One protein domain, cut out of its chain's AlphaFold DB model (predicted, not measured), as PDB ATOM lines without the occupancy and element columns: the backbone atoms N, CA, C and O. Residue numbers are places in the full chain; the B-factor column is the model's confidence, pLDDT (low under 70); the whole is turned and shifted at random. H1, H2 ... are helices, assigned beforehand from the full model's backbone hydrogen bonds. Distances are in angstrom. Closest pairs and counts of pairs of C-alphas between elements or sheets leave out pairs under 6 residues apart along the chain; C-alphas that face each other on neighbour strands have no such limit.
ATOM      1  N   ASP A 136     112.184 126.579 126.678       89.25
ATOM      2  CA  ASP A 136     111.727 125.948 125.441       89.25
ATOM      3  C   ASP A 136     111.073 124.592 125.728       89.25
ATOM      4  O   ASP A 136     110.079 124.218 125.102       89.25
ATOM      5  N   VAL A 137     111.594 123.832 126.695       89.25
ATOM      6  CA  VAL A 137     111.009 122.543 127.096       89.25
ATOM      7  C   VAL A 137     109.657 122.757 127.775       89.25
ATOM      8  O   VAL A 137     108.711 122.020 127.485       89.25
ATOM      9  N   LEU A 138     109.543 123.775 128.631       89.75
ATOM     10  CA  LEU A 138     108.285 124.134 129.289       89.75
ATOM     11  C   LEU A 138     107.230 124.606 128.282       89.75
ATOM     12  O   LEU A 138     106.091 124.138 128.331       89.75
ATOM     13  N   ALA A 139     107.612 125.463 127.334       93.44
ATOM     14  CA  ALA A 139     106.729 125.922 126.267       93.44
ATOM     15  C   ALA A 139     106.249 124.753 125.393       93.44
ATOM     16  O   ALA A 139     105.048 124.577 125.194       93.44
ATOM     17  N   ASN A 140     107.165 123.879 124.962       93.50
ATOM     18  CA  ASN A 140     106.818 122.690 124.184       93.50
ATOM     19  C   ASN A 140     105.887 121.740 124.952       93.50
ATOM     20  O   ASN A 140     105.004 121.123 124.354       93.50
ATOM     21  N   PHE A 141     106.078 121.581 126.263       94.19
ATOM     22  CA  PHE A 141     105.184 120.769 127.088       94.19
ATOM     23  C   PHE A 141     103.770 121.363 127.119       94.19
ATOM     24  O   PHE A 141     102.806 120.647 126.842       94.19
ATOM     25  N   ALA A 142     103.654 122.670 127.365       93.19
ATOM     26  CA  ALA A 142     102.374 123.373 127.374       93.19
ATOM     27  C   ALA A 142     101.656 123.299 126.012       93.19
ATOM     28  O   ALA A 142     100.468 122.981 125.953       93.19
ATOM     29  N   ASP A 143     102.377 123.507 124.908       95.12
ATOM     30  CA  ASP A 143     101.821 123.429 123.552       95.12
ATOM     31  C   ASP A 143     101.332 122.017 123.198       95.12
ATOM     32  O   ASP A 143     100.266 121.840 122.589       95.12
ATOM     33  N   ASN A 144     102.086 120.990 123.603       96.62
ATOM     34  CA  ASN A 144     101.682 119.596 123.430       96.62
ATOM     35  C   ASN A 144     100.443 119.266 124.260       96.62
ATOM     36  O   ASN A 144      99.558 118.557 123.781       96.62
ATOM     37  N   GLU A 145     100.352 119.791 125.478       95.00
ATOM     38  CA  GLU A 145      99.199 119.598 126.347       95.00
ATOM     39  C   GLU A 145      97.933 120.254 125.757       95.00
ATOM     40  O   GLU A 145      96.885 119.606 125.659       95.00
ATOM     41  N   ILE A 146      98.039 121.483 125.241       94.50
ATOM     42  CA  ILE A 146      96.945 122.154 124.516       94.50
ATOM     43  C   ILE A 146      96.518 121.327 123.296       94.50
ATOM     44  O   ILE A 146      95.324 121.086 123.081       94.50
ATOM     45  N   SER A 147      97.487 120.855 122.508       95.25
ATOM     46  CA  SER A 147      97.239 120.041 121.314       95.25
ATOM     47  C   SER A 147      96.572 118.704 121.655       95.25
ATOM     48  O   SER A 147      95.648 118.276 120.958       95.25
ATOM     49  N   LEU A 148      96.982 118.067 122.754       95.88
ATOM     50  CA  LEU A 148      96.408 116.820 123.257       95.88
ATOM     51  C   LEU A 148      94.930 116.992 123.619       95.88
ATOM     52  O   LEU A 148      94.096 116.182 123.203       95.88
ATOM     53  N   TYR A 149      94.580 118.032 124.378       94.88
ATOM     54  CA  TYR A 149      93.187 118.256 124.767       94.88
ATOM     55  C   TYR A 149      92.310 118.681 123.595       94.88
ATOM     56  O   TYR A 149      91.170 118.223 123.502       94.88
ATOM     57  N   ALA A 150      92.837 119.484 122.669       94.44
ATOM     58  CA  ALA A 150      92.139 119.806 121.430       94.44
ATOM     59  C   ALA A 150      91.840 118.536 120.614       94.44
ATOM     60  O   ALA A 150      90.704 118.334 120.184       94.44
ATOM     61  N   ALA A 151      92.821 117.639 120.468       94.88
ATOM     62  CA  ALA A 151      92.648 116.369 119.766       94.88
ATOM     63  C   ALA A 151      91.607 115.465 120.447       94.88
ATOM     64  O   ALA A 151      90.725 114.945 119.764       94.88
ATOM     65  N   ARG A 152      91.644 115.333 121.781       95.44
ATOM     66  CA  ARG A 152      90.640 114.569 122.547       95.44
ATOM     67  C   ARG A 152      89.231 115.148 122.415       95.44
ATOM     68  O   ARG A 152      88.269 114.402 122.255       95.44
ATOM     69  N   ALA A 153      89.085 116.471 122.465       94.88
ATOM     70  CA  ALA A 153      87.786 117.112 122.271       94.88
ATOM     71  C   ALA A 153      87.249 116.858 120.848       94.88
ATOM     72  O   ALA A 153      86.081 116.508 120.668       94.88
ATOM     73  N   SER A 154      88.122 116.952 119.840       94.44
ATOM     74  CA  SER A 154      87.792 116.615 118.454       94.44
ATOM     75  C   SER A 154      87.409 115.139 118.280       94.44
ATOM     76  O   SER A 154      86.436 114.850 117.587       94.44
ATOM     77  N   GLU A 155      88.114 114.205 118.924       95.19
ATOM     78  CA  GLU A 155      87.791 112.771 118.919       95.19
ATOM     79  C   GLU A 155      86.373 112.518 119.444       95.19
ATOM     80  O   GLU A 155      85.574 111.844 118.789       95.19
ATOM     81  N   ILE A 156      86.027 113.108 120.592       94.06
ATOM     82  CA  ILE A 156      84.695 112.977 121.197       94.06
ATOM     83  C   ILE A 156      83.626 113.541 120.260       94.06
ATOM     84  O   ILE A 156      82.613 112.882 120.014       94.06
ATOM     85  N   ARG A 157      83.858 114.731 119.689       94.25
ATOM     86  CA  ARG A 157      82.937 115.332 118.715       94.25
ATOM     87  C   ARG A 157      82.729 114.415 117.515       94.25
ATOM     88  O   ARG A 157      81.590 114.161 117.138       94.25
ATOM     89  N   LEU A 158      83.809 113.931 116.904       93.81
ATOM     90  CA  LEU A 158      83.745 113.074 115.720       93.81
ATOM     91  C   LEU A 158      83.041 111.751 116.022       93.81
ATOM     92  O   LEU A 158      82.247 111.283 115.211       93.81
ATOM     93  N   THR A 159      83.270 111.187 117.206       93.50
ATOM     94  CA  THR A 159      82.583 109.974 117.658       93.50
ATOM     95  C   THR A 159      81.085 110.224 117.831       93.50
ATOM     96  O   THR A 159      80.269 109.416 117.390       93.50
ATOM     97  N   ALA A 160      80.702 111.373 118.396       92.94
ATOM     98  CA  ALA A 160      79.304 111.774 118.517       92.94
ATOM     99  C   ALA A 160      78.638 112.022 117.151       92.94
ATOM    100  O   ALA A 160      77.497 111.605 116.950       92.94
ATOM    101  N   GLU A 161      79.348 112.648 116.202       90.88
ATOM    102  CA  GLU A 161      78.883 112.836 114.817       90.88
ATOM    103  C   GLU A 161      78.684 111.487 114.114       90.88
ATOM    104  O   GLU A 161      77.651 111.270 113.484       90.88
ATOM    105  N   MET A 162      79.641 110.566 114.260       92.31
ATOM    106  CA  MET A 162      79.606 109.235 113.650       92.31
ATOM    107  C   MET A 162      78.441 108.386 114.168       92.31
ATOM    108  O   MET A 162      77.767 107.726 113.380       92.31
ATOM    109  N   LEU A 163      78.195 108.400 115.479       92.00
ATOM    110  CA  LEU A 163      77.096 107.656 116.102       92.00
ATOM    111  C   LEU A 163      75.729 108.336 115.913       92.00
ATOM    112  O   LEU A 163      74.705 107.764 116.282       92.00
ATOM    113  N   GLY A 164      75.695 109.547 115.345       86.69
ATOM    114  CA  GLY A 164      74.463 110.304 115.131       86.69
ATOM    115  C   GLY A 164      73.827 110.822 116.423       86.69
ATOM    116  O   GLY A 164      72.616 111.035 116.467       86.69
ATOM    117  N   HIS A 165      74.616 111.021 117.482       88.25
ATOM    118  CA  HIS A 165      74.105 111.547 118.744       88.25
ATOM    119  C   HIS A 165      73.554 112.977 118.584       88.25
ATOM    120  O   HIS A 165      73.970 113.754 117.722       88.25
ATOM    121  N   GLU A 166      72.590 113.348 119.429       82.94
ATOM    122  CA  GLU A 166      72.039 114.710 119.442       82.94
ATOM    123  C   GLU A 166      72.967 115.714 120.123       82.94
ATOM    124  O   GLU A 166      72.943 116.899 119.792       82.94
ATOM    125  N   GLN A 167      73.810 115.246 121.045       84.69
ATOM    126  CA  GLN A 167      74.732 116.072 121.816       84.69
ATOM    127  C   GLN A 167      76.075 115.355 121.981       84.69
ATOM    128  O   GLN A 167      76.118 114.156 122.258       84.69
ATOM    129  N   ALA A 168      77.169 116.101 121.836       86.00
ATOM    130  CA  ALA A 168      78.499 115.633 122.199       86.00
ATOM    131  C   ALA A 168      78.677 115.763 123.721       86.00
ATOM    132  O   ALA A 168      78.672 116.871 124.258       86.00
ATOM    133  N   VAL A 169      78.795 114.630 124.418       88.44
ATOM    134  CA  VAL A 169      78.992 114.590 125.874       88.44
ATOM    135  C   VAL A 169      80.487 114.535 126.165       88.44
ATOM    136  O   VAL A 169      81.145 113.537 125.879       88.44
ATOM    137  N   PHE A 170      81.023 115.611 126.741       90.38
ATOM    138  CA  PHE A 170      82.433 115.697 127.116       90.38
ATOM    139  C   PHE A 170      82.640 115.257 128.576       90.38
ATOM    140  O   PHE A 170      81.851 115.640 129.444       90.38
ATOM    141  N   PRO A 171      83.699 114.486 128.885       91.25
ATOM    142  CA  PRO A 171      84.054 114.143 130.257       91.25
ATOM    143  C   PRO A 171      84.318 115.385 131.118       91.25
ATOM    144  O   PRO A 171      84.932 116.352 130.663       91.25
ATOM    145  N   ALA A 172      83.923 115.337 132.394       89.94
ATOM    146  CA  ALA A 172      84.080 116.458 133.329       89.94
ATOM    147  C   ALA A 172      85.546 116.874 133.547       89.94
ATOM    148  O   ALA A 172      85.819 118.041 133.822       89.94
ATOM    149  N   GLU A 173      86.484 115.936 133.411       90.06
ATOM    150  CA  GLU A 173      87.923 116.212 133.478       90.06
ATOM    151  C   GLU A 173      88.363 117.152 132.350       90.06
ATOM    152  O   GLU A 173      89.024 118.154 132.606       90.06
ATOM    153  N   LEU A 174      87.911 116.900 131.119       89.88
ATOM    154  CA  LEU A 174      88.274 117.709 129.956       89.88
ATOM    155  C   LEU A 174      87.683 119.125 130.033       89.88
ATOM    156  O   LEU A 174      88.352 120.088 129.675       89.88
ATOM    157  N   ILE A 175      86.459 119.258 130.556       91.75
ATOM    158  CA  ILE A 175      85.790 120.557 130.751       91.75
ATOM    159  C   ILE A 175      86.551 121.427 131.759       91.75
ATOM    160  O   ILE A 175      86.636 122.639 131.584       91.75
ATOM    161  N   LYS A 176      87.100 120.819 132.818       92.12
ATOM    162  CA  LYS A 176      87.870 121.545 133.836       92.12
ATOM    163  C   LYS A 176      89.238 121.985 133.327       92.12
ATOM    164  O   LYS A 176      89.667 123.080 133.667       92.12
ATOM    165  N   VAL A 177      89.916 121.123 132.571       91.25
ATOM    166  CA  VAL A 177      91.303 121.366 132.156       91.25
ATOM    167  C   VAL A 177      91.386 122.257 130.915       91.25
ATOM    168  O   VAL A 177      92.221 123.153 130.869       91.25
ATOM    169  N   ALA A 178      90.506 122.062 129.929       92.50
ATOM    170  CA  ALA A 178      90.528 122.804 128.668       92.50
ATOM    171  C   ALA A 178      89.118 123.291 128.266       92.50
ATOM    172  O   ALA A 178      88.562 122.826 127.261       92.50
ATOM    173  N   PRO A 179      88.519 124.239 129.017       93.00
ATOM    174  CA  PRO A 179      87.155 124.714 128.763       93.00
ATOM    175  C   PRO A 179      87.002 125.346 127.374       93.00
ATOM    176  O   PRO A 179      85.997 125.116 126.701       93.00
ATOM    177  N   ASP A 180      88.019 126.076 126.909       92.81
ATOM    178  CA  ASP A 180      87.998 126.754 125.610       92.81
ATOM    179  C   ASP A 180      87.979 125.760 124.442       92.81
ATOM    180  O   ASP A 180      87.238 125.940 123.471       92.81
ATOM    181  N   ALA A 181      88.754 124.673 124.545       92.31
ATOM    182  CA  ALA A 181      88.773 123.616 123.540       92.31
ATOM    183  C   ALA A 181      87.412 122.909 123.460       92.31
ATOM    184  O   ALA A 181      86.884 122.706 122.366       92.31
ATOM    185  N   VAL A 182      86.802 122.604 124.612       94.06
ATOM    186  CA  VAL A 182      85.467 121.992 124.667       94.06
ATOM    187  C   VAL A 182      84.403 122.923 124.087       94.06
ATOM    188  O   VAL A 182      83.615 122.494 123.246       94.06
ATOM    189  N   ALA A 183      84.393 124.203 124.468       93.06
ATOM    190  CA  ALA A 183      83.431 125.177 123.954       93.06
ATOM    191  C   ALA A 183      83.541 125.351 122.428       93.06
ATOM    192  O   ALA A 183      82.532 125.420 121.714       93.06
ATOM    193  N   LYS A 184      84.773 125.365 121.905       94.19
ATOM    194  CA  LYS A 184      85.037 125.440 120.465       94.19
ATOM    195  C   LYS A 184      84.501 124.212 119.727       94.19
ATOM    196  O   LYS A 184      83.810 124.364 118.724       94.19
ATOM    197  N   GLU A 185      84.757 123.010 120.231       93.94
ATOM    198  CA  GLU A 185      84.271 121.781 119.591       93.94
ATOM    199  C   GLU A 185      82.750 121.618 119.725       93.94
ATOM    200  O   GLU A 185      82.080 121.201 118.780       93.94
ATOM    201  N   GLN A 186      82.167 122.016 120.855       92.88
ATOM    202  CA  GLN A 186      80.722 121.973 121.068       92.88
ATOM    203  C   GLN A 186      79.972 122.930 120.130       92.88
ATOM    204  O   GLN A 186      78.970 122.540 119.524       92.88
ATOM    205  N   SER A 187      80.466 124.159 119.953       93.12
ATOM    206  CA  SER A 187      79.876 125.117 119.004       93.12
ATOM    207  C   SER A 187      80.016 124.651 117.549       93.12
ATOM    208  O   SER A 187      79.079 124.794 116.753       93.12
ATOM    209  N   LEU A 188      81.141 124.014 117.206       94.62
ATOM    210  CA  LEU A 188      81.359 123.418 115.889       94.62
ATOM    211  C   LEU A 188      80.390 122.257 115.615       94.62
ATOM    212  O   LEU A 188      79.797 122.201 114.536       94.62
ATOM    213  N   PHE A 189      80.190 121.368 116.591       94.56
ATOM    214  CA  PHE A 189      79.241 120.255 116.504       94.56
ATOM    215  C   PHE A 189      77.817 120.740 116.218       94.56
ATOM    216  O   PHE A 189      77.170 120.280 115.274       94.56
ATOM    217  N   GLN A 190      77.341 121.715 117.000       93.19
ATOM    218  CA  GLN A 190      76.002 122.289 116.847       93.19
ATOM    219  C   GLN A 190      75.825 122.941 115.472       93.19
ATOM    220  O   GLN A 190      74.830 122.692 114.791       93.19
ATOM    221  N   SER A 191      76.823 123.708 115.027       94.19
ATOM    222  CA  SER A 191      76.807 124.370 113.718       94.19
ATOM    223  C   SER A 191      76.734 123.362 112.567       94.19
ATOM    224  O   SER A 191      75.960 123.538 111.625       94.19
ATOM    225  N   ARG A 192      77.500 122.264 112.647       92.75
ATOM    226  CA  ARG A 192      77.467 121.188 111.646       92.75
ATOM    227  C   ARG A 192      76.138 120.449 111.630       92.75
ATOM    228  O   ARG A 192      75.596 120.206 110.553       92.75
ATOM    229  N   ARG A 193      75.592 120.126 112.802       91.44
ATOM    230  CA  ARG A 193      74.281 119.481 112.917       91.44
ATOM    231  C   ARG A 193      73.167 120.335 112.322       91.44
ATOM    232  O   ARG A 193      72.408 119.824 111.504       91.44
ATOM    233  N   ALA A 194      73.119 121.621 112.663       91.69
ATOM    234  CA  ALA A 194      72.135 122.548 112.109       91.69
ATOM    235  C   ALA A 194      72.239 122.645 110.576       91.69
ATOM    236  O   ALA A 194      71.227 122.651 109.875       91.69
ATOM    237  N   ALA A 195      73.462 122.647 110.032       92.12
ATOM    238  CA  ALA A 195      73.682 122.644 108.587       92.12
ATOM    239  C   ALA A 195      73.197 121.349 107.909       92.12
ATOM    240  O   ALA A 195      72.648 121.402 106.807       92.12
ATOM    241  N   ILE A 196      73.383 120.187 108.544       90.50
ATOM    242  CA  ILE A 196      72.882 118.900 108.033       90.50
ATOM    243  C   ILE A 196      71.351 118.877 108.050       90.50
ATOM    244  O   ILE A 196      70.736 118.501 107.055       90.50
ATOM    245  N   GLU A 197      70.730 119.324 109.138       90.81
ATOM    246  CA  GLU A 197      69.272 119.369 109.277       90.81
ATOM    247  C   GLU A 197      68.619 120.308 108.254       90.81
ATOM    248  O   GLU A 197      67.657 119.925 107.589       90.81
ATOM    249  N   SER A 198      69.200 121.492 108.046       92.56
ATOM    250  CA  SER A 198      68.786 122.441 107.005       92.56
ATOM    251  C   SER A 198      68.847 121.832 105.596       92.56
ATOM    252  O   SER A 198      67.966 122.063 104.775       92.56
ATOM    253  N   ARG A 199      69.850 120.994 105.300       90.81
ATOM    254  CA  ARG A 199      69.919 120.283 104.011       90.81
ATOM    255  C   ARG A 199      68.855 119.198 103.886       90.81
ATOM    256  O   ARG A 199      68.303 119.019 102.806       90.81
ATOM    257  N   LEU A 200      68.569 118.475 104.969       92.00
ATOM    258  CA  LEU A 200      67.536 117.438 104.978       92.00
ATOM    259  C   LEU A 200      66.129 118.026 104.831       92.00
ATOM    260  O   LEU A 200      65.294 117.405 104.179       92.00
ATOM    261  N   SER A 201      65.865 119.212 105.388       92.88
ATOM    262  CA  SER A 201      64.559 119.869 105.264       92.88
ATOM    263  C   SER A 201      64.269 120.371 103.849       92.88
ATOM    264  O   SER A 201      63.117 120.358 103.442       92.88
ATOM    265  N   VAL A 202      65.295 120.752 103.078       93.31
ATOM    266  CA  VAL A 202      65.151 121.143 101.660       93.31
ATOM    267  C   VAL A 202      64.840 119.947 100.753       93.31
ATOM    268  O   VAL A 202      64.226 120.114  99.702       93.31
ATOM    269  N   LEU A 203      65.272 118.739 101.129       84.50
ATOM    270  CA  LEU A 203      65.068 117.515 100.343       84.50
ATOM    271  C   LEU A 203      63.707 116.838 100.587       84.50
ATOM    272  O   LEU A 203      63.424 115.826  99.944       84.50
ATOM    273  N   ARG A 204      62.904 117.347 101.524       58.72
ATOM    274  CA  ARG A 204      61.634 116.760 101.960       58.72
ATOM    275  C   ARG A 204      60.451 117.578 101.462       58.72
ATOM    276  O   ARG A 204      59.448 116.936 101.085       58.72
TER     277      ARG A 204
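What this domain is: This is residues 136 to 204 of the 204 residues of the protein "Biotin/lipoyl-binding protein" of SAR116 cluster bacterium (UniProt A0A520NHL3). Two long helices, H1 and H3, run the same way and overlap side by side for only part of their length, one shifted along the other, in a long rod. Residues 136 to 144 of H1 stick out at one end and residues 194 to 204, of which 194 to 202 belong to H3, at the other; between the two helices the chain folds back through residues 163 to 171 to short H2, beside the overlap. The printed part has 69 residues with three named helices, H1, H2 and H3 in chain order, and no named strand; its class is all helix. It is loose, with a radius of gyration of the C-alphas of 15.0 A, and spans 56 by 22 by 17 A.

How they stand to each other: H1, residues 136 to 162, touches H3, residues 179 to 202, with its residues 149 to 161 alone, and H3 touches it with residues 181 to 189 alone. Their closest C-alphas, those of Ala 150 and Ala 181, are 5.5 A apart. They run the same way at a shallow tilt of 29 degrees. H2, residues 172 to 177, is close to H1 but not clearly touching; the closest C-alphas, those of Tyr 149 and Leu 174, are 7.2 A apart. These two run opposite ways at a shallow tilt of 31 degrees. H2 is also close to H3 but not clearly touching, with the closest C-alphas, those of Ile 175 and Val 182, 6.3 A apart, at a steep tilt of 58 degrees. In H1, H2 and H3 every O i to N i+4 pair is within hydrogen-bond range.

Where its parts are: H1 measures 38.1 A from C-alpha 136 at (111.727, 125.948, 125.441) to C-alpha 162 at (79.606, 109.235, 113.650). H3 measures 35.1 A and ends with C-alpha 202 at (65.151, 121.143, 101.660). H2 measures 8.8 A.

The domain as a whole: The two C-alphas farthest apart, those of Asp 136 and Arg 204, are 56.1 A apart. The printed part has no cut; the link from H1 to H2 is short and that from H2 to H3 tight. The mean pLDDT of the printed part is 91.7, and residue 204, the chain's last, is under 70.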